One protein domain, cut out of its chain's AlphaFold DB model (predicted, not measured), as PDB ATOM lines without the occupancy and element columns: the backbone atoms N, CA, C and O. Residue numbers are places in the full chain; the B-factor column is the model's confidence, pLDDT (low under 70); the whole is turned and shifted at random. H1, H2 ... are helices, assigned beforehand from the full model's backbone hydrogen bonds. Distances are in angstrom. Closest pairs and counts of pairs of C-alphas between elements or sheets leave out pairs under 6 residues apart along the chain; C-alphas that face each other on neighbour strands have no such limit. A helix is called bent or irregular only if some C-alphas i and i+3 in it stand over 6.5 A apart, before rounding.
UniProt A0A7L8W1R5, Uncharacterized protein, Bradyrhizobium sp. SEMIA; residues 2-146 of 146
ATOM      1  N   ILE A   2     103.821 107.846 158.977       78.06
ATOM      2  CA  ILE A   2     104.879 107.432 158.023       78.06
ATOM      3  C   ILE A   2     104.970 108.351 156.794       78.06
ATOM      4  O   ILE A   2     106.058 108.746 156.395       78.06
ATOM      5  N   GLU A   3     103.833 108.765 156.236       79.31
ATOM      6  CA  GLU A   3     103.809 109.664 155.075       79.31
ATOM      7  C   GLU A   3     104.403 111.053 155.374       79.31
ATOM      8  O   GLU A   3     105.079 111.641 154.535       79.31
ATOM      9  N   HIS A   4     104.220 111.570 156.594       77.25
ATOM     10  CA  HIS A   4     104.851 112.823 157.014       77.25
ATOM     11  C   HIS A   4     106.359 112.657 157.191       77.25
ATOM     12  O   HIS A   4     107.108 113.523 156.753       77.25
ATOM     13  N   ILE A   5     106.811 111.530 157.749       78.75
ATOM     14  CA  ILE A   5     108.241 111.215 157.885       78.75
ATOM     15  C   ILE A   5     108.909 111.159 156.505       78.75
ATOM     16  O   ILE A   5     109.942 111.792 156.305       78.75
ATOM     17  N   LEU A   6     108.288 110.481 155.534       79.31
ATOM     18  CA  LEU A   6     108.787 110.429 154.157       79.31
ATOM     19  C   LEU A   6     108.846 111.822 153.518       79.31
ATOM     20  O   LEU A   6     109.868 112.169 152.932       79.31
ATOM     21  N   ARG A   7     107.807 112.653 153.691       80.31
ATOM     22  CA  ARG A   7     107.794 114.038 153.185       80.31
ATOM     23  C   ARG A   7     108.897 114.900 153.807       80.31
ATOM     24  O   ARG A   7     109.584 115.613 153.076       80.31
ATOM     25  N   PHE A   8     109.113 114.811 155.121       87.00
ATOM     26  CA  PHE A   8     110.203 115.525 155.796       87.00
ATOM     27  C   PHE A   8     111.578 115.044 155.331       87.00
ATOM     28  O   PHE A   8     112.465 115.866 155.115       87.00
ATOM     29  N   MET A   9     111.742 113.738 155.109       84.38
ATOM     30  CA  MET A   9     112.986 113.172 154.590       84.38
ATOM     31  C   MET A   9     113.276 113.681 153.173       84.38
ATOM     32  O   MET A   9     114.375 114.168 152.911       84.38
ATOM     33  N   THR A  10     112.280 113.671 152.281       87.38
ATOM     34  CA  THR A  10     112.430 114.231 150.929       87.38
ATOM     35  C   THR A  10     112.723 115.728 150.958       87.38
ATOM     36  O   THR A  10     113.642 116.180 150.277       87.38
ATOM     37  N   LEU A  11     112.027 116.499 151.799       92.06
ATOM     38  CA  LEU A  11     112.274 117.933 151.945       92.06
ATOM     39  C   LEU A  11     113.704 118.201 152.437       92.06
ATOM     40  O   LEU A  11     114.387 119.062 151.888       92.06
ATOM     41  N   GLY A  12     114.183 117.414 153.404       90.00
ATOM     42  CA  GLY A  12     115.562 117.474 153.882       90.00
ATOM     43  C   GLY A  12     116.573 117.230 152.763       90.00
ATOM     44  O   GLY A  12     117.496 118.024 152.589       90.00
ATOM     45  N   THR A  13     116.374 116.192 151.945       92.88
ATOM     46  CA  THR A  13     117.277 115.910 150.812       92.88
ATOM     47  C   THR A  13     117.269 117.010 149.753       92.88
ATOM     48  O   THR A  13     118.329 117.357 149.235       92.88
ATOM     49  N   VAL A  14     116.108 117.617 149.474       94.31
ATOM     50  CA  VAL A  14     115.997 118.747 148.539       94.31
ATOM     51  C   VAL A  14     116.751 119.961 149.077       94.31
ATOM     52  O   VAL A  14     117.543 120.552 148.347       94.31
ATOM     53  N   ILE A  15     116.574 120.299 150.358       95.50
ATOM     54  CA  ILE A  15     117.279 121.421 150.998       95.50
ATOM     55  C   ILE A  15     118.795 121.202 150.963       95.50
ATOM     56  O   ILE A  15     119.534 122.109 150.581       95.50
ATOM     57  N   VAL A  16     119.268 119.999 151.306       95.81
ATOM     58  CA  VAL A  16     120.700 119.656 151.251       95.81
ATOM     59  C   VAL A  16     121.231 119.755 149.819       95.81
ATOM     60  O   VAL A  16     122.296 120.331 149.603       95.81
ATOM     61  N   GLY A  17     120.476 119.264 148.831       94.06
ATOM     62  CA  GLY A  17     120.829 119.384 147.416       94.06
ATOM     63  C   GLY A  17     120.941 120.841 146.961       94.06
ATOM     64  O   GLY A  17     121.938 121.221 146.347       94.06
ATOM     65  N   MET A  18     119.971 121.685 147.324       95.19
ATOM     66  CA  MET A  18     120.003 123.120 147.024       95.19
ATOM     67  C   MET A  18     121.201 123.813 147.683       95.19
ATOM     68  O   MET A  18     121.890 124.595 147.028       95.19
ATOM     69  N   ALA A  19     121.491 123.497 148.949       94.12
ATOM     70  CA  ALA A  19     122.641 124.045 149.664       94.12
ATOM     71  C   ALA A  19     123.974 123.630 149.019       94.12
ATOM     72  O   ALA A  19     124.868 124.464 148.868       94.12
ATOM     73  N   ALA A  20     124.100 122.372 148.586       94.56
ATOM     74  CA  ALA A  20     125.294 121.873 147.909       94.56
ATOM     75  C   ALA A  20     125.521 122.563 146.555       94.56
ATOM     76  O   ALA A  20     126.632 123.018 146.278       94.56
ATOM     77  N   ILE A  21     124.468 122.707 145.739       94.31
ATOM     78  CA  ILE A  21     124.531 123.433 144.460       94.31
ATOM     79  C   ILE A  21     124.933 124.890 144.702       94.31
ATOM     80  O   ILE A  21     125.841 125.400 144.044       94.31
ATOM     81  N   TYR A  22     124.308 125.548 145.679       93.50
ATOM     82  CA  TYR A  22     124.642 126.923 146.039       93.50
ATOM     83  C   TYR A  22     126.110 127.068 146.465       93.50
ATOM     84  O   TYR A  22     126.815 127.940 145.957       93.50
ATOM     85  N   ALA A  23     126.604 126.193 147.345       91.81
ATOM     86  CA  ALA A  23     127.991 126.215 147.810       91.81
ATOM     87  C   ALA A  23     128.996 125.975 146.670       91.81
ATOM     88  O   ALA A  23     130.044 126.630 146.615       91.81
ATOM     89  N   ALA A  24     128.669 125.075 145.740       91.81
ATOM     90  CA  ALA A  24     129.484 124.805 144.562       91.81
ATOM     91  C   ALA A  24     129.558 126.029 143.638       91.81
ATOM     92  O   ALA A  24     130.657 126.455 143.278       91.81
ATOM     93  N   LEU A  25     128.414 126.648 143.324       88.25
ATOM     94  CA  LEU A  25     128.353 127.869 142.516       88.25
ATOM     95  C   LEU A  25     129.103 129.025 143.183       88.25
ATOM     96  O   LEU A  25     129.917 129.688 142.541       88.25
ATOM     97  N   HIS A  26     128.887 129.235 144.483       86.38
ATOM     98  CA  HIS A  26     129.552 130.287 145.244       86.38
ATOM     99  C   HIS A  26     131.080 130.122 145.225       86.38
ATOM    100  O   HIS A  26     131.819 131.073 144.965       86.38
ATOM    101  N   THR A  27     131.563 128.898 145.449       86.31
ATOM    102  CA  THR A  27     132.999 128.591 145.447       86.31
ATOM    103  C   THR A  27     133.606 128.739 144.053       86.31
ATOM    104  O   THR A  27     134.683 129.320 143.910       86.31
ATOM    105  N   ASN A  28     132.913 128.254 143.021       86.44
ATOM    106  CA  ASN A  28     133.359 128.366 141.636       86.44
ATOM    107  C   ASN A  28     133.469 129.832 141.195       86.44
ATOM    108  O   ASN A  28     134.503 130.238 140.669       86.44
ATOM    109  N   ASN A  29     132.459 130.650 141.498       83.19
ATOM    110  CA  ASN A  29     132.465 132.073 141.158       83.19
ATOM    111  C   ASN A  29     133.596 132.830 141.867       83.19
ATOM    112  O   ASN A  29     134.255 133.669 141.253       83.19
ATOM    113  N   ARG A  30     133.888 132.500 143.134       83.75
ATOM    114  CA  ARG A  30     135.044 133.073 143.845       83.75
ATOM    115  C   ARG A  30     136.377 132.681 143.210       83.75
ATOM    116  O   ARG A  30     137.258 133.529 143.109       83.75
ATOM    117  N   ARG A  31     136.532 131.425 142.777       87.00
ATOM    118  CA  ARG A  31     137.752 130.951 142.099       87.00
ATOM    119  C   ARG A  31     137.951 131.633 140.748       87.00
ATOM    120  O   ARG A  31     139.041 132.129 140.492       87.00
ATOM    121  N   LEU A  32     136.902 131.712 139.929       87.06
ATOM    122  CA  LEU A  32     136.948 132.401 138.637       87.06
ATOM    123  C   LEU A  32     137.289 133.883 138.801       87.06
ATOM    124  O   LEU A  32     138.165 134.391 138.109       87.06
ATOM    125  N   GLY A  33     136.657 134.567 139.758       84.69
ATOM    126  CA  GLY A  33     136.971 135.964 140.045       84.69
ATOM    127  C   GLY A  33     138.423 136.181 140.469       84.69
ATOM    128  O   GLY A  33     139.051 137.139 140.023       84.69
ATOM    129  N   ALA A  34     138.973 135.282 141.292       86.19
ATOM    130  CA  ALA A  34     140.376 135.331 141.692       86.19
ATOM    131  C   ALA A  34     141.332 135.098 140.506       86.19
ATOM    132  O   ALA A  34     142.328 135.804 140.391       86.19
ATOM    133  N   ASP A  35     141.021 134.167 139.601       88.94
ATOM    134  CA  ASP A  35     141.832 133.915 138.402       88.94
ATOM    135  C   ASP A  35     141.808 135.112 137.433       88.94
ATOM    136  O   ASP A  35     142.861 135.595 137.019       88.94
ATOM    137  N   ILE A  36     140.623 135.675 137.153       87.06
ATOM    138  CA  ILE A  36     140.488 136.908 136.356       87.06
ATOM    139  C   ILE A  36     141.320 138.032 136.981       87.06
ATOM    140  O   ILE A  36     142.055 138.728 136.283       87.06
ATOM    141  N   PHE A  37     141.235 138.191 138.302       86.62
ATOM    142  CA  PHE A  37     141.985 139.201 139.037       86.62
ATOM    143  C   PHE A  37     143.499 139.025 138.924       86.62
ATOM    144  O   PHE A  37     144.199 140.021 138.735       86.62
ATOM    145  N   LEU A  38     144.008 137.799 139.057       87.50
ATOM    146  CA  LEU A  38     145.442 137.522 138.973       87.50
ATOM    147  C   LEU A  38     145.955 137.812 137.564       87.50
ATOM    148  O   LEU A  38     146.843 138.645 137.411       87.50
ATOM    149  N   ARG A  39     145.307 137.259 136.533       88.88
ATOM    150  CA  ARG A  39     145.693 137.496 135.131       88.88
ATOM    151  C   ARG A  39     145.636 138.972 134.750       88.88
ATOM    152  O   ARG A  39     146.524 139.478 134.069       88.88
ATOM    153  N   TYR A  40     144.593 139.671 135.196       88.31
ATOM    154  CA  TYR A  40     144.472 141.111 134.993       88.31
ATOM    155  C   TYR A  40     145.601 141.874 135.693       88.31
ATOM    156  O   TYR A  40     146.216 142.763 135.104       88.31
ATOM    157  N   SER A  41     145.886 141.521 136.947       85.75
ATOM    158  CA  SER A  41     146.929 142.175 137.739       85.75
ATOM    159  C   SER A  41     148.310 141.972 137.138       85.75
ATOM    160  O   SER A  41     149.077 142.930 137.103       85.75
ATOM    161  N   ASP A  42     148.603 140.775 136.633       89.94
ATOM    162  CA  ASP A  42     149.865 140.468 135.964       89.94
ATOM    163  C   ASP A  42     150.017 141.314 134.697       89.94
ATOM    164  O   ASP A  42     150.999 142.043 134.561       89.94
ATOM    165  N   ARG A  43     148.985 141.352 133.838       89.94
ATOM    166  CA  ARG A  43     148.981 142.180 132.618       89.94
ATOM    167  C   ARG A  43     149.213 143.662 132.924       89.94
ATOM    168  O   ARG A  43     150.039 144.304 132.279       89.94
ATOM    169  N   VAL A  44     148.500 144.221 133.902       88.44
ATOM    170  CA  VAL A  44     148.670 145.634 134.286       88.44
ATOM    171  C   VAL A  44     150.028 145.872 134.944       88.44
ATOM    172  O   VAL A  44     150.640 146.910 134.709       88.44
ATOM    173  N   SER A  45     150.528 144.931 135.748       87.75
ATOM    174  CA  SER A  45     151.852 145.026 136.366       87.75
ATOM    175  C   SER A  45     152.960 145.054 135.312       87.75
ATOM    176  O   SER A  45     153.870 145.876 135.420       87.75
ATOM    177  N   ASP A  46     152.862 144.223 134.277       90.31
ATOM    178  CA  ASP A  46     153.821 144.196 133.171       90.31
ATOM    179  C   ASP A  46     153.816 145.500 132.374       90.31
ATOM    180  O   ASP A  46     154.879 146.035 132.065       90.31
ATOM    181  N   LEU A  47     152.634 146.066 132.103       88.31
ATOM    182  CA  LEU A  47     152.518 147.373 131.449       88.31
ATOM    183  C   LEU A  47     153.062 148.498 132.330       88.31
ATOM    184  O   LEU A  47     153.787 149.367 131.853       88.31
ATOM    185  N   ARG A  48     152.780 148.456 133.634       86.50
ATOM    186  CA  ARG A  48     153.268 149.447 134.597       86.50
ATOM    187  C   ARG A  48     154.791 149.462 134.686       86.50
ATOM    188  O   ARG A  48     155.367 150.525 134.861       86.50
ATOM    189  N   ARG A  49     155.448 148.305 134.548       87.44
ATOM    190  CA  ARG A  49     156.918 148.199 134.532       87.44
ATOM    191  C   ARG A  49     157.565 148.875 133.321       87.44
ATOM    192  O   ARG A  49     158.754 149.159 133.381       87.44
ATOM    193  N   ARG A  50     156.807 149.124 132.249       86.25
ATOM    194  CA  ARG A  50     157.273 149.866 131.065       86.25
ATOM    195  C   ARG A  50     157.145 151.378 131.223       86.25
ATOM    196  O   ARG A  50     157.649 152.107 130.384       86.25
ATOM    197  N   LEU A  51     156.454 151.841 132.264       84.94
ATOM    198  CA  LEU A  51     156.270 153.258 132.535       84.94
ATOM    199  C   LEU A  51     157.325 153.744 133.537       84.94
ATOM    200  O   LEU A  51     157.580 153.058 134.534       84.94
ATOM    201  N   PRO A  52     157.917 154.930 133.324       80.88
ATOM    202  CA  PRO A  52     158.857 155.494 134.272       80.88
ATOM    203  C   PRO A  52     158.148 155.826 135.584       80.88
ATOM    204  O   PRO A  52     156.987 156.231 135.610       80.88
ATOM    205  N   VAL A  53     158.864 155.692 136.704       77.75
ATOM    206  CA  VAL A  53     158.297 155.914 138.047       77.75
ATOM    207  C   VAL A  53     157.733 157.335 138.202       77.75
ATOM    208  O   VAL A  53     156.743 157.522 138.907       77.75
ATOM    209  N   ALA A  54     158.301 158.317 137.489       72.88
ATOM    210  CA  ALA A  54     157.839 159.706 137.461       72.88
ATOM    211  C   ALA A  54     156.351 159.848 137.080       72.88
ATOM    212  O   ALA A  54     155.648 160.660 137.678       72.88
ATOM    213  N   VAL A  55     155.837 158.968 136.207       72.62
ATOM    214  CA  VAL A  55     154.418 158.898 135.791       72.62
ATOM    215  C   VAL A  55     153.480 158.704 136.989       72.62
ATOM    216  O   VAL A  55     152.328 159.132 136.953       72.62
ATOM    217  N   PHE A  56     153.963 158.069 138.063       75.38
ATOM    218  CA  PHE A  56     153.192 157.781 139.277       75.38
ATOM    219  C   PHE A  56     153.454 158.764 140.424       75.38
ATOM    220  O   PHE A  56     152.727 158.730 141.417       75.38
ATOM    221  N   LEU A  57     154.494 159.599 140.319       67.44
ATOM    222  CA  LEU A  57     154.940 160.508 141.381       67.44
ATOM    223  C   LEU A  57     154.528 161.960 141.130       67.44
ATOM    224  O   LEU A  57     154.272 162.691 142.089       67.44
ATOM    225  N   GLU A  58     154.446 162.392 139.872       60.00
ATOM    226  CA  GLU A  58     154.118 163.780 139.561       60.00
ATOM    227  C   GLU A  58     152.619 164.056 139.720       60.00
ATOM    228  O   GLU A  58     151.797 163.858 138.828       60.00
ATOM    229  N   ARG A  59     152.268 164.578 140.899       53.72
ATOM    230  CA  ARG A  59     151.026 165.334 141.130       53.72
ATOM    231  C   ARG A  59     151.143 166.793 140.651       53.72
ATOM    232  O   ARG A  59     150.195 167.560 140.788       53.72
ATOM    233  N   GLY A  60     152.309 167.197 140.139       46.12
ATOM    234  CA  GLY A  60     152.640 168.576 139.788       46.12
ATOM    235  C   GLY A  60     152.639 168.803 138.281       46.12
ATOM    236  O   GLY A  60     153.370 168.130 137.580       46.12
ATOM    237  N   ALA A  61     151.825 169.769 137.844       45.47
ATOM    238  CA  ALA A  61     151.744 170.373 136.511       45.47
ATOM    239  C   ALA A  61     151.690 169.402 135.314       45.47
ATOM    240  O   ALA A  61     152.664 168.766 134.937       45.47
ATOM    241  N   ALA A  62     150.558 169.419 134.606       49.47
ATOM    242  CA  ALA A  62     150.322 168.754 133.320       49.47
ATOM    243  C   ALA A  62     151.250 169.209 132.159       49.47
ATOM    244  O   ALA A  62     150.902 169.031 130.994       49.47
ATOM    245  N   GLY A  63     152.383 169.845 132.465       48.31
ATOM    246  CA  GLY A  63     153.143 170.693 131.563       48.31
ATOM    247  C   GLY A  63     154.255 170.023 130.771       48.31
ATOM    248  O   GLY A  63     154.474 170.482 129.661       48.31
ATOM    249  N   ASP A  64     154.953 168.993 131.273       52.72
ATOM    250  CA  ASP A  64     156.206 168.604 130.591       52.72
ATOM    251  C   ASP A  64     156.723 167.183 130.863       52.72
ATOM    252  O   ASP A  64     157.921 166.921 130.793       52.72
ATOM    253  N   LEU A  65     155.842 166.225 131.174       62.50
ATOM    254  CA  LEU A  65     156.263 164.823 131.134       62.50
ATOM    255  C   LEU A  65     156.337 164.390 129.658       62.50
ATOM    256  O   LEU A  65     155.331 163.938 129.091       62.50
ATOM    257  N   GLU A  66     157.504 164.591 129.037       66.38
ATOM    258  CA  GLU A  66     157.866 164.007 127.742       66.38
ATOM    259  C   GLU A  66     157.888 162.483 127.892       66.38
ATOM    260  O   GLU A  66     158.889 161.884 128.283       66.38
ATOM    261  N   ILE A  67     156.744 161.856 127.628       77.25
ATOM    262  CA  ILE A  67     156.636 160.403 127.579       77.25
ATOM    263  C   ILE A  67     156.864 159.915 126.153       77.25
ATOM    264  O   ILE A  67     156.432 160.524 125.172       77.25
ATOM    265  N   THR A  68     157.565 158.797 126.029       84.19
ATOM    266  CA  THR A  68     157.869 158.190 124.735       84.19
ATOM    267  C   THR A  68     156.604 157.618 124.085       84.19
ATOM    268  O   THR A  68     155.594 157.347 124.740       84.19
ATOM    269  N   ALA A  69     156.647 157.365 122.774       85.56
ATOM    270  CA  ALA A  69     155.534 156.720 122.073       85.56
ATOM    271  C   ALA A  69     155.189 155.329 122.652       85.56
ATOM    272  O   ALA A  69     154.026 154.918 122.646       85.56
ATOM    273  N   GLU A  70     156.186 154.606 123.172       86.31
ATOM    274  CA  GLU A  70     155.983 153.313 123.829       86.31
ATOM    275  C   GLU A  70     155.251 153.467 125.170       86.31
ATOM    276  O   GLU A  70     154.346 152.690 125.479       86.31
ATOM    277  N   GLU A  71     155.568 154.512 125.930       87.31
ATOM    278  CA  GLU A  71     154.903 154.830 127.193       87.31
ATOM    279  C   GLU A  71     153.458 155.289 126.971       87.31
ATOM    280  O   GLU A  71     152.556 154.795 127.647       87.31
ATOM    281  N   HIS A  72     153.200 156.137 125.968       87.69
ATOM    282  CA  HIS A  72     151.833 156.480 125.550       87.69
ATOM    283  C   HIS A  72     151.013 155.223 125.238       87.69
ATOM    284  O   HIS A  72     149.892 155.057 125.728       87.69
ATOM    285  N   ARG A  73     151.594 154.297 124.467       89.50
ATOM    286  CA  ARG A  73     150.958 153.016 124.155       89.50
ATOM    287  C   ARG A  73     150.687 152.199 125.419       89.50
ATOM    288  O   ARG A  73     149.599 151.645 125.547       89.50
ATOM    289  N   ALA A  74     151.630 152.137 126.357       90.31
ATOM    290  CA  ALA A  74     151.440 151.427 127.617       90.31
ATOM    291  C   ALA A  74     150.303 152.040 128.457       90.31
ATOM    292  O   ALA A  74     149.470 151.297 128.975       90.31
ATOM    293  N   VAL A  75     150.197 153.374 128.534       91.44
ATOM    294  CA  VAL A  75     149.071 154.055 129.200       91.44
ATOM    295  C   VAL A  75     147.743 153.697 128.528       91.44
ATOM    296  O   VAL A  75     146.793 153.321 129.216       91.44
ATOM    297  N   HIS A  76     147.673 153.739 127.195       91.69
ATOM    298  CA  HIS A  76     146.467 153.355 126.448       91.69
ATOM    299  C   HIS A  76     146.078 151.897 126.683       91.69
ATOM    300  O   HIS A  76     144.899 151.604 126.880       91.69
ATOM    301  N   GLU A  77     147.046 150.982 126.689       92.56
ATOM    302  CA  GLU A  77     146.800 149.563 126.956       92.56
ATOM    303  C   GLU A  77     146.303 149.337 128.393       92.56
ATOM    304  O   GLU A  77     145.396 148.527 128.597       92.56
ATOM    305  N   ILE A  78     146.806 150.092 129.378       93.38
ATOM    306  CA  ILE A  78     146.298 150.055 130.758       93.38
ATOM    307  C   ILE A  78     144.862 150.589 130.826       93.38
ATOM    308  O   ILE A  78     144.002 149.933 131.415       93.38
ATOM    309  N   ILE A  79     144.573 151.743 130.214       93.31
ATOM    310  CA  ILE A  79     143.214 152.311 130.170       93.31
ATOM    311  C   ILE A  79     142.254 151.318 129.502       93.31
ATOM    312  O   ILE A  79     141.150 151.083 129.997       93.31
ATOM    313  N   HIS A  80     142.678 150.690 128.405       92.31
ATOM    314  CA  HIS A  80     141.874 149.689 127.717       92.31
ATOM    315  C   HIS A  80     141.629 148.447 128.582       92.31
ATOM    316  O   HIS A  80     140.495 147.980 128.643       92.31
ATOM    317  N   ALA A  81     142.637 147.960 129.308       93.00
ATOM    318  CA  ALA A  81     142.466 146.848 130.239       93.00
ATOM    319  C   ALA A  81     141.471 147.197 131.363       93.00
ATOM    320  O   ALA A  81     140.604 146.385 131.691       93.00
ATOM    321  N   ILE A  82     141.545 148.408 131.929       93.69
ATOM    322  CA  ILE A  82     140.588 148.882 132.943       93.69
ATOM    323  C   ILE A  82     139.167 148.901 132.375       93.69
ATOM    324  O   ILE A  82     138.231 148.475 133.051       93.69
ATOM    325  N   PHE A  83     139.005 149.362 131.135       92.50
ATOM    326  CA  PHE A  83     137.731 149.304 130.427       92.50
ATOM    327  C   PHE A  83     137.206 147.864 130.302       92.50
ATOM    328  O   PHE A  83     136.066 147.609 130.685       92.50
ATOM    329  N   GLU A  84     138.026 146.919 129.829       92.31
ATOM    330  CA  GLU A  84     137.634 145.506 129.704       92.31
ATOM    331  C   GLU A  84     137.175 144.940 131.057       92.31
ATOM    332  O   GLU A  84     136.127 144.299 131.154       92.31
ATOM    333  N   LEU A  85     137.917 145.235 132.129       92.44
ATOM    334  CA  LEU A  85     137.565 144.804 133.481       92.44
ATOM    335  C   LEU A  85     136.266 145.452 133.986       92.44
ATOM    336  O   LEU A  85     135.454 144.785 134.633       92.44
ATOM    337  N   TYR A  86     136.049 146.735 133.690       92.88
ATOM    338  CA  TYR A  86     134.823 147.441 134.053       92.88
ATOM    339  C   TYR A  86     133.599 146.825 133.366       92.88
ATOM    340  O   TYR A  86     132.587 146.588 134.028       92.88
ATOM    341  N   GLU A  87     133.685 146.495 132.076       91.81
ATOM    342  CA  GLU A  87     132.587 145.834 131.360       91.81
ATOM    343  C   GLU A  87     132.311 144.439 131.945       91.81
ATOM    344  O   GLU A  87     131.154 144.101 132.207       91.81
ATOM    345  N   LEU A  88     133.350 143.655 132.267       91.38
ATOM    346  CA  LEU A  88     133.181 142.364 132.952       91.38
ATOM    347  C   LEU A  88     132.447 142.511 134.293       91.38
ATOM    348  O   LEU A  88     131.588 141.689 134.622       91.38
ATOM    349  N   LYS A  89     132.742 143.569 135.057       92.00
ATOM    350  CA  LYS A  89     132.024 143.902 136.295       92.00
ATOM    351  C   LYS A  89     130.569 144.278 136.020       92.00
ATOM    352  O   LYS A  89     129.674 143.758 136.679       92.00
ATOM    353  N   VAL A  90     130.312 145.153 135.050       91.50
ATOM    354  CA  VAL A  90     128.950 145.597 134.703       91.50
ATOM    355  C   VAL A  90     128.062 144.434 134.249       91.50
ATOM    356  O   VAL A  90     126.867 144.433 134.545       91.50
ATOM    357  N   HIS A  91     128.641 143.438 133.580       90.19
ATOM    358  CA  HIS A  91     127.941 142.238 133.118       90.19
ATOM    359  C   HIS A  91     127.920 141.084 134.139       90.19
ATOM    360  O   HIS A  91     127.368 140.028 133.844       90.19
ATOM    361  N   GLY A  92     128.475 141.270 135.343       87.38
ATOM    362  CA  GLY A  92     128.419 140.286 136.431       87.38
ATOM    363  C   GLY A  92     129.419 139.128 136.325       87.38
ATOM    364  O   GLY A  92     129.359 138.205 137.134       87.38
ATOM    365  N   PHE A  93     130.354 139.172 135.372       86.31
ATOM    366  CA  PHE A  93     131.434 138.185 135.251       86.31
ATOM    367  C   PHE A  93     132.541 138.402 136.282       86.31
ATOM    368  O   PHE A  93     133.222 137.455 136.673       86.31
ATOM    369  N   PHE A  94     132.724 139.647 136.726       87.44
ATOM    370  CA  PHE A  94     133.683 139.984 137.768       87.44
ATOM    371  C   PHE A  94     132.969 140.211 139.111       87.44
ATOM    372  O   PHE A  94     132.117 141.101 139.190       87.44
ATOM    373  N   PRO A  95     133.291 139.440 140.172       87.31
ATOM    374  CA  PRO A  95     132.619 139.569 141.463       87.31
ATOM    375  C   PRO A  95     132.727 140.979 142.054       87.31
ATOM    376  O   PRO A  95     133.814 141.562 142.121       87.31
ATOM    377  N   ALA A  96     131.603 141.512 142.535       88.31
ATOM    378  CA  ALA A  96     131.514 142.873 143.066       88.31
ATOM    379  C   ALA A  96     132.413 143.086 144.297       88.31
ATOM    380  O   ALA A  96     132.935 144.173 144.520       88.31
ATOM    381  N   GLU A  97     132.615 142.041 145.087       87.31
ATOM    382  CA  GLU A  97     133.454 141.997 146.280       87.31
ATOM    383  C   GLU A  97     134.923 142.194 145.917       87.31
ATOM    384  O   GLU A  97     135.632 142.923 146.604       87.31
ATOM    385  N   ILE A  98     135.368 141.594 144.809       86.94
ATOM    386  CA  ILE A  98     136.732 141.771 144.304       86.94
ATOM    387  C   ILE A  98     136.876 143.163 143.683       86.94
ATOM    388  O   ILE A  98     137.878 143.838 143.921       86.94
ATOM    389  N   TRP A  99     135.859 143.634 142.951       91.06
ATOM    390  CA  TRP A  99     135.834 144.999 142.420       91.06
ATOM    391  C   TRP A  99     135.997 146.046 143.522       91.06
ATOM    392  O   TRP A  99     136.862 146.904 143.400       91.06
ATOM    393  N   LYS A 100     135.251 145.936 144.628       90.88
ATOM    394  CA  LYS A 100     135.334 146.869 145.767       90.88
ATOM    395  C   LYS A 100     136.741 146.998 146.353       90.88
ATOM    396  O   LYS A 100     137.088 148.062 146.851       90.88
ATOM    397  N   ILE A 101     137.546 145.935 146.300       88.25
ATOM    398  CA  ILE A 101     138.934 145.964 146.783       88.25
ATOM    399  C   ILE A 101     139.819 146.798 145.846       88.25
ATOM    400  O   ILE A 101     140.726 147.479 146.311       88.25
ATOM    401  N   ARG A 102     139.574 146.751 144.530       87.50
ATOM    402  CA  ARG A 102     140.435 147.388 143.514       87.50
ATOM    403  C   ARG A 102     139.953 148.731 143.014       87.50
ATOM    404  O   ARG A 102     140.772 149.502 142.529       87.50
ATOM    405  N   GLU A 103     138.662 149.003 143.118       92.31
ATOM    406  CA  GLU A 103     138.053 150.249 142.666       92.31
ATOM    407  C   GLU A 103     138.821 151.479 143.172       92.31
ATOM    408  O   GLU A 103     139.209 152.275 142.321       92.31
ATOM    409  N   PRO A 104     139.203 151.599 144.462       91.19
ATOM    410  CA  PRO A 104     139.963 152.760 144.931       91.19
ATOM    411  C   PRO A 104     141.337 152.919 144.266       91.19
ATOM    412  O   PRO A 104     141.773 154.038 143.999       91.19
ATOM    413  N   ASP A 105     142.034 151.815 143.984       89.38
ATOM    414  CA  ASP A 105     143.350 151.858 143.341       89.38
ATOM    415  C   ASP A 105     143.243 152.209 141.856       89.38
ATOM    416  O   ASP A 105     144.080 152.944 141.332       89.38
ATOM    417  N   ILE A 106     142.200 151.715 141.182       92.50
ATOM    418  CA  ILE A 106     141.906 152.068 139.791       92.50
ATOM    419  C   ILE A 106     141.503 153.543 139.698       92.50
ATOM    420  O   ILE A 106     142.020 154.257 138.843       92.50
ATOM    421  N   GLU A 107     140.631 154.018 140.591       93.38
ATOM    422  CA  GLU A 107     140.234 155.427 140.654       93.38
ATOM    423  C   GLU A 107     141.458 156.322 140.906       93.38
ATOM    424  O   GLU A 107     141.640 157.317 140.203       93.38
ATOM    425  N   ARG A 108     142.356 155.940 141.828       89.56
ATOM    426  CA  ARG A 108     143.610 156.670 142.083       89.56
ATOM    427  C   ARG A 108     144.514 156.714 140.850       89.56
ATOM    428  O   ARG A 108     145.049 157.772 140.543       89.56
ATOM    429  N   LEU A 109     144.676 155.590 140.151       89.88
ATOM    430  CA  LEU A 109     145.493 155.503 138.939       89.88
ATOM    431  C   LEU A 109     144.933 156.388 137.820       89.88
ATOM    432  O   LEU A 109     145.669 157.166 137.222       89.88
ATOM    433  N   LEU A 110     143.626 156.301 137.567       92.12
ATOM    434  CA  LEU A 110     142.957 157.105 136.548       92.12
ATOM    435  C   LEU A 110     142.936 158.596 136.893       92.12
ATOM    436  O   LEU A 110     142.830 159.416 135.991       92.12
ATOM    437  N   SER A 111     143.051 158.957 138.171       90.38
ATOM    438  CA  SER A 111     143.143 160.353 138.619       90.38
ATOM    439  C   SER A 111     144.511 160.988 138.359       90.38
ATOM    440  O   SER A 111     144.657 162.194 138.536       90.38
ATOM    441  N   LEU A 112     145.529 160.213 137.968       87.56
ATOM    442  CA  LEU A 112     146.850 160.767 137.673       87.56
ATOM    443  C   LEU A 112     146.807 161.649 136.409       87.56
ATOM    444  O   LEU A 112     146.128 161.285 135.444       87.56
ATOM    445  N   PRO A 113     147.575 162.757 136.355       86.12
ATOM    446  CA  PRO A 113     147.507 163.721 135.249       86.12
ATOM    447  C   PRO A 113     147.718 163.103 133.863       86.12
ATOM    448  O   PRO A 113     146.975 163.387 132.926       86.12
ATOM    449  N   VAL A 114     148.694 162.200 133.744       86.50
ATOM    450  CA  VAL A 114     148.985 161.462 132.507       86.50
ATOM    451  C   VAL A 114     147.798 160.611 132.044       86.50
ATOM    452  O   VAL A 114     147.455 160.629 130.865       86.50
ATOM    453  N   PHE A 115     147.115 159.931 132.966       89.56
ATOM    454  CA  PHE A 115     145.942 159.124 132.647       89.56
ATOM    455  C   PHE A 115     144.762 160.011 132.267       89.56
ATOM    456  O   PHE A 115     144.105 159.709 131.282       89.56
ATOM    457  N   GLN A 116     144.529 161.124 132.968       89.25
ATOM    458  CA  GLN A 116     143.477 162.087 132.615       89.25
ATOM    459  C   GLN A 116     143.683 162.682 131.214       89.25
ATOM    460  O   GLN A 116     142.735 162.755 130.430       89.25
ATOM    461  N   ARG A 117     144.926 163.043 130.863       87.69
ATOM    462  CA  ARG A 117     145.282 163.557 129.531       87.69
ATOM    463  C   ARG A 117     144.983 162.539 128.430       87.69
ATOM    464  O   ARG A 117     144.337 162.879 127.442       87.69
ATOM    465  N   GLU A 118     145.406 161.288 128.610       89.44
ATOM    466  CA  GLU A 118     145.125 160.228 127.634       89.44
ATOM    467  C   GLU A 118     143.644 159.831 127.602       89.44
ATOM    468  O   GLU A 118     143.098 159.498 126.555       89.44
ATOM    469  N   LEU A 119     142.943 159.902 128.730       90.06
ATOM    470  CA  LEU A 119     141.515 159.610 128.779       90.06
ATOM    471  C   LEU A 119     140.705 160.617 127.952       90.06
ATOM    472  O   LEU A 119     139.763 160.226 127.260       90.06
ATOM    473  N   ALA A 120     141.093 161.897 127.990       87.06
ATOM    474  CA  ALA A 120     140.471 162.947 127.191       87.06
ATOM    475  C   ALA A 120     140.617 162.678 125.684       87.06
ATOM    476  O   ALA A 120     139.653 162.846 124.937       87.06
ATOM    477  N   SER A 121     141.776 162.176 125.236       86.00
ATOM    478  CA  SER A 121     141.987 161.810 123.825       86.00
ATOM    479  C   SER A 121     141.147 160.596 123.394       86.00
ATOM    480  O   SER A 121     140.768 160.473 122.227       86.00
ATOM    481  N   LEU A 122     140.774 159.730 124.342       85.69
ATOM    482  CA  LEU A 122     139.978 158.523 124.108       85.69
ATOM    483  C   LEU A 122     138.466 158.707 124.336       85.69
ATOM    484  O   LEU A 122     137.698 157.768 124.112       85.69
ATOM    485  N   GLN A 123     138.000 159.896 124.728       81.44
ATOM    486  CA  GLN A 123     136.603 160.138 125.112       81.44
ATOM    487  C   GLN A 123     135.594 159.720 124.025       81.44
ATOM    488  O   GLN A 123     134.583 159.078 124.321       81.44
ATOM    489  N   ALA A 124     135.896 160.003 122.754       84.25
ATOM    490  CA  ALA A 124     135.041 159.627 121.624       84.25
ATOM    491  C   ALA A 124     134.880 158.102 121.478       84.25
ATOM    492  O   ALA A 124     133.809 157.618 121.107       84.25
ATOM    493  N   ARG A 125     135.920 157.327 121.817       84.88
ATOM    494  CA  ARG A 125     135.894 155.858 121.757       84.88
ATOM    495  C   ARG A 125     134.935 155.273 122.790       84.88
ATOM    496  O   ARG A 125     134.257 154.285 122.509       84.88
ATOM    497  N   TYR A 126     134.846 155.899 123.959       83.31
ATOM    498  CA  TYR A 126     134.025 155.428 125.072       83.31
ATOM    499  C   TYR A 126     132.596 155.974 125.075       83.31
ATOM    500  O   TYR A 126     131.786 155.539 125.891       83.31
ATOM    501  N   ALA A 127     132.235 156.847 124.131       82.75
ATOM    502  CA  ALA A 127     130.887 157.408 124.022       82.75
ATOM    503  C   ALA A 127     129.780 156.340 123.888       82.75
ATOM    504  O   ALA A 127     128.640 156.568 124.284       82.75
ATOM    505  N   ARG A 128     130.112 155.145 123.373       86.81
ATOM    506  CA  ARG A 128     129.184 154.004 123.266       86.81
ATOM    507  C   ARG A 128     128.950 153.261 124.591       86.81
ATOM    508  O   ARG A 128     128.060 152.420 124.653       86.81
ATOM    509  N   HIS A 129     129.709 153.581 125.638       89.06
ATOM    510  CA  HIS A 129     129.652 152.947 126.957       89.06
ATOM    511  C   HIS A 129     129.228 153.983 128.016       89.06
ATOM    512  O   HIS A 129     130.065 154.492 128.764       89.06
ATOM    513  N   PRO A 130     127.926 154.321 128.118       89.50
ATOM    514  CA  PRO A 130     127.458 155.442 128.939       89.50
ATOM    515  C   PRO A 130     127.746 155.263 130.436       89.50
ATOM    516  O   PRO A 130     128.012 156.237 131.137       89.50
ATOM    517  N   ARG A 131     127.733 154.019 130.934       91.19
ATOM    518  CA  ARG A 131     128.064 153.704 132.336       91.19
ATOM    519  C   ARG A 131     129.535 153.977 132.643       91.19
ATOM    520  O   ARG A 131     129.835 154.604 133.656       91.19
ATOM    521  N   LEU A 132     130.424 153.557 131.742       90.94
ATOM    522  CA  LEU A 132     131.853 153.832 131.840       90.94
ATOM    523  C   LEU A 132     132.104 155.339 131.782       90.94
ATOM    524  O   LEU A 132     132.762 155.871 132.665       90.94
ATOM    525  N   ALA A 133     131.533 156.032 130.794       90.56
ATOM    526  CA  ALA A 133     131.692 157.477 130.642       90.56
ATOM    527  C   ALA A 133     131.252 158.239 131.905       90.56
ATOM    528  O   ALA A 133     131.980 159.100 132.390       90.56
ATOM    529  N   ALA A 134     130.107 157.872 132.492       91.44
ATOM    530  CA  ALA A 134     129.630 158.469 133.737       91.44
ATOM    531  C   ALA A 134     130.568 158.199 134.928       91.44
ATOM    532  O   ALA A 134     130.767 159.073 135.772       91.44
ATOM    533  N   TRP A 135     131.149 156.999 135.004       92.81
ATOM    534  CA  TRP A 135     132.102 156.643 136.053       92.81
ATOM    535  C   TRP A 135     133.434 157.389 135.899       92.81
ATOM    536  O   TRP A 135     133.917 157.969 136.867       92.81
ATOM    537  N   LEU A 136     133.975 157.472 134.685       92.00
ATOM    538  CA  LEU A 136     135.182 158.246 134.378       92.00
ATOM    539  C   LEU A 136     135.003 159.738 134.695       92.00
ATOM    540  O   LEU A 136     135.867 160.357 135.310       92.00
ATOM    541  N   GLU A 137     133.844 160.297 134.353       90.69
ATOM    542  CA  GLU A 137     133.499 161.687 134.652       90.69
ATOM    543  C   GLU A 137     133.352 161.952 136.159       90.69
ATOM    544  O   GLU A 137     133.666 163.038 136.652       90.69
ATOM    545  N   LYS A 138     132.883 160.964 136.928       92.19
ATOM    546  CA  LYS A 138     132.881 161.043 138.394       92.19
ATOM    547  C   LYS A 138     134.319 161.114 138.927       92.19
ATOM    548  O   LYS A 138     134.597 161.993 139.737       92.19
ATOM    549  N   ILE A 139     135.214 160.248 138.445       90.12
ATOM    550  CA  ILE A 139     136.625 160.215 138.868       90.12
ATOM    551  C   ILE A 139     137.313 161.546 138.557       90.12
ATOM    552  O   ILE A 139     137.937 162.128 139.441       90.12
ATOM    553  N   ARG A 140     137.145 162.062 137.333       87.88
ATOM    554  CA  ARG A 140     137.714 163.352 136.916       87.88
ATOM    555  C   ARG A 140     137.328 164.472 137.882       87.88
ATOM    556  O   ARG A 140     138.201 165.133 138.437       87.88
ATOM    557  N   ARG A 141     136.032 164.615 138.182       88.25
ATOM    558  CA  ARG A 141     135.545 165.630 139.134       88.25
ATOM    559  C   ARG A 141     136.109 165.447 140.540       88.25
ATOM    560  O   ARG A 141     136.409 166.429 141.205       88.25
ATOM    561  N   GLN A 142     136.264 164.208 141.008       85.75
ATOM    562  CA  GLN A 142     136.875 163.940 142.314       85.75
ATOM    563  C   GLN A 142     138.354 164.340 142.354       85.75
ATOM    564  O   GLN A 142     138.802 164.836 143.383       85.75
ATOM    565  N   SER A 143     139.087 164.162 141.251       79.69
ATOM    566  CA  SER A 143     140.493 164.572 141.149       79.69
ATOM    567  C   SER A 143     140.681 166.093 141.103       79.69
ATOM    568  O   SER A 143     141.652 166.598 141.648       79.69
ATOM    569  N   GLU A 144     139.729 166.834 140.526       77.50
ATOM    570  CA  GLU A 144     139.758 168.305 140.474       77.50
ATOM    571  C   GLU A 144     139.473 168.959 141.837       77.50
ATOM    572  O   GLU A 144     139.871 170.096 142.077       77.50
ATOM    573  N   MET A 145     138.786 168.247 142.736       70.00
ATOM    574  CA  MET A 145     138.424 168.732 144.073       70.00
ATOM    575  C   MET A 145     139.450 168.376 145.170       70.00
ATOM    576  O   MET A 145     139.230 168.769 146.316       70.00
ATOM    577  N   ALA A 146     140.509 167.611 144.860       59.31
ATOM    578  CA  ALA A 146     141.398 166.967 145.842       59.31
ATOM    579  C   ALA A 146     142.888 167.329 145.707       59.31
ATOM    580  O   ALA A 146     143.413 167.975 146.637       59.31
TER     581      ALA A 146
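What this domain is: This is residues 2 to 146 of the 146 residues of an uncharacterized protein of Bradyrhizobium sp. SEMIA (UniProt A0A7L8W1R5). One very long helix, H1, sticks out with residues 2 to 28 like a handle from a small helical head, and its later part runs alongside H3. H3 folds back into H4 as a helical hairpin, and a second hairpin, H5 and H6, packs crosswise on the H3 and H4 side of the head, away from H1. The printed part has 145 residues with six named helices, H1 to H6 in order along it, and no named strand: the class is all helix. It is only just extended, close to loose, with a radius of gyration of the C-alphas of 22.1 A, and spans 84 by 28 by 27 A, H1 making the length.

How they stand to each other: H1, residues 2 to 48, touches H3, residues 69 to 90, with its residues 40 to 48 alone; the closest C-alphas, of Leu 47 and Ala 74, are 5.7 A apart, at a shallow tilt of 11 degrees, opposite ways. H2, residues 54 to 57, touches no helix. H3 is the hub, touching three helices. H3 and H4, residues 96 to 110, form a helical hairpin at a shallow tilt of 28 degrees, with the C-alphas of Lys 89 and Ala 96 closest at 6.9 A. H1 and H4 only just touch, with 3 pairs of C-alphas within 8 A, the closest being Gly 33 and Ile 98 at 7.2 A. H1, H3 and H4 are an up and down bundle, each running against the one before. H5, residues 113 to 126, touches H3 at a steep tilt of 60 degrees, the C-alphas of Val 75 and Phe 115 being closest at 6.9 A. H5 and H6, residues 130 to 144, form a helical hairpin at a shallow tilt of 22 degrees, with the C-alphas of Tyr 126 and Ala 133 closest at 6.4 A. H1 is apart from H5 and H6. Every O i to N i+4 pair is within hydrogen-bond range in H1, H3 and H6, against 8 of 11 in H4 and 8 of 10 in H5; H2 is too short for such a pair.

Where its parts are: H1 begins at C-alpha 2, (104.879, 107.432, 158.023), and is 68.2 A long. H2 is 4.9 A long, and H3 31.5 A from C-alpha 69, (155.534, 156.720, 122.073). H4, 19.4 A, and H5, 18.8 A, are irregular: C-alphas 101 and 104 are 7.1 A apart, and C-alphas 121 and 124 are 7.6 A apart. H6, 21.2 A, ends at C-alpha 144, (139.758, 168.305, 140.474).

The domain as a whole: The C-alphas of Ile 2 and Asp 64 are farthest apart, at 84.4 A. Without residues 2 to 28 the body spans 45 by 29 by 26 A. The printed part has no cut; the link from H2 to H3 is long, the others tight. Mean pLDDT of the printed part is 85.4, and residues 57 to 66 and residue 146 are under 70.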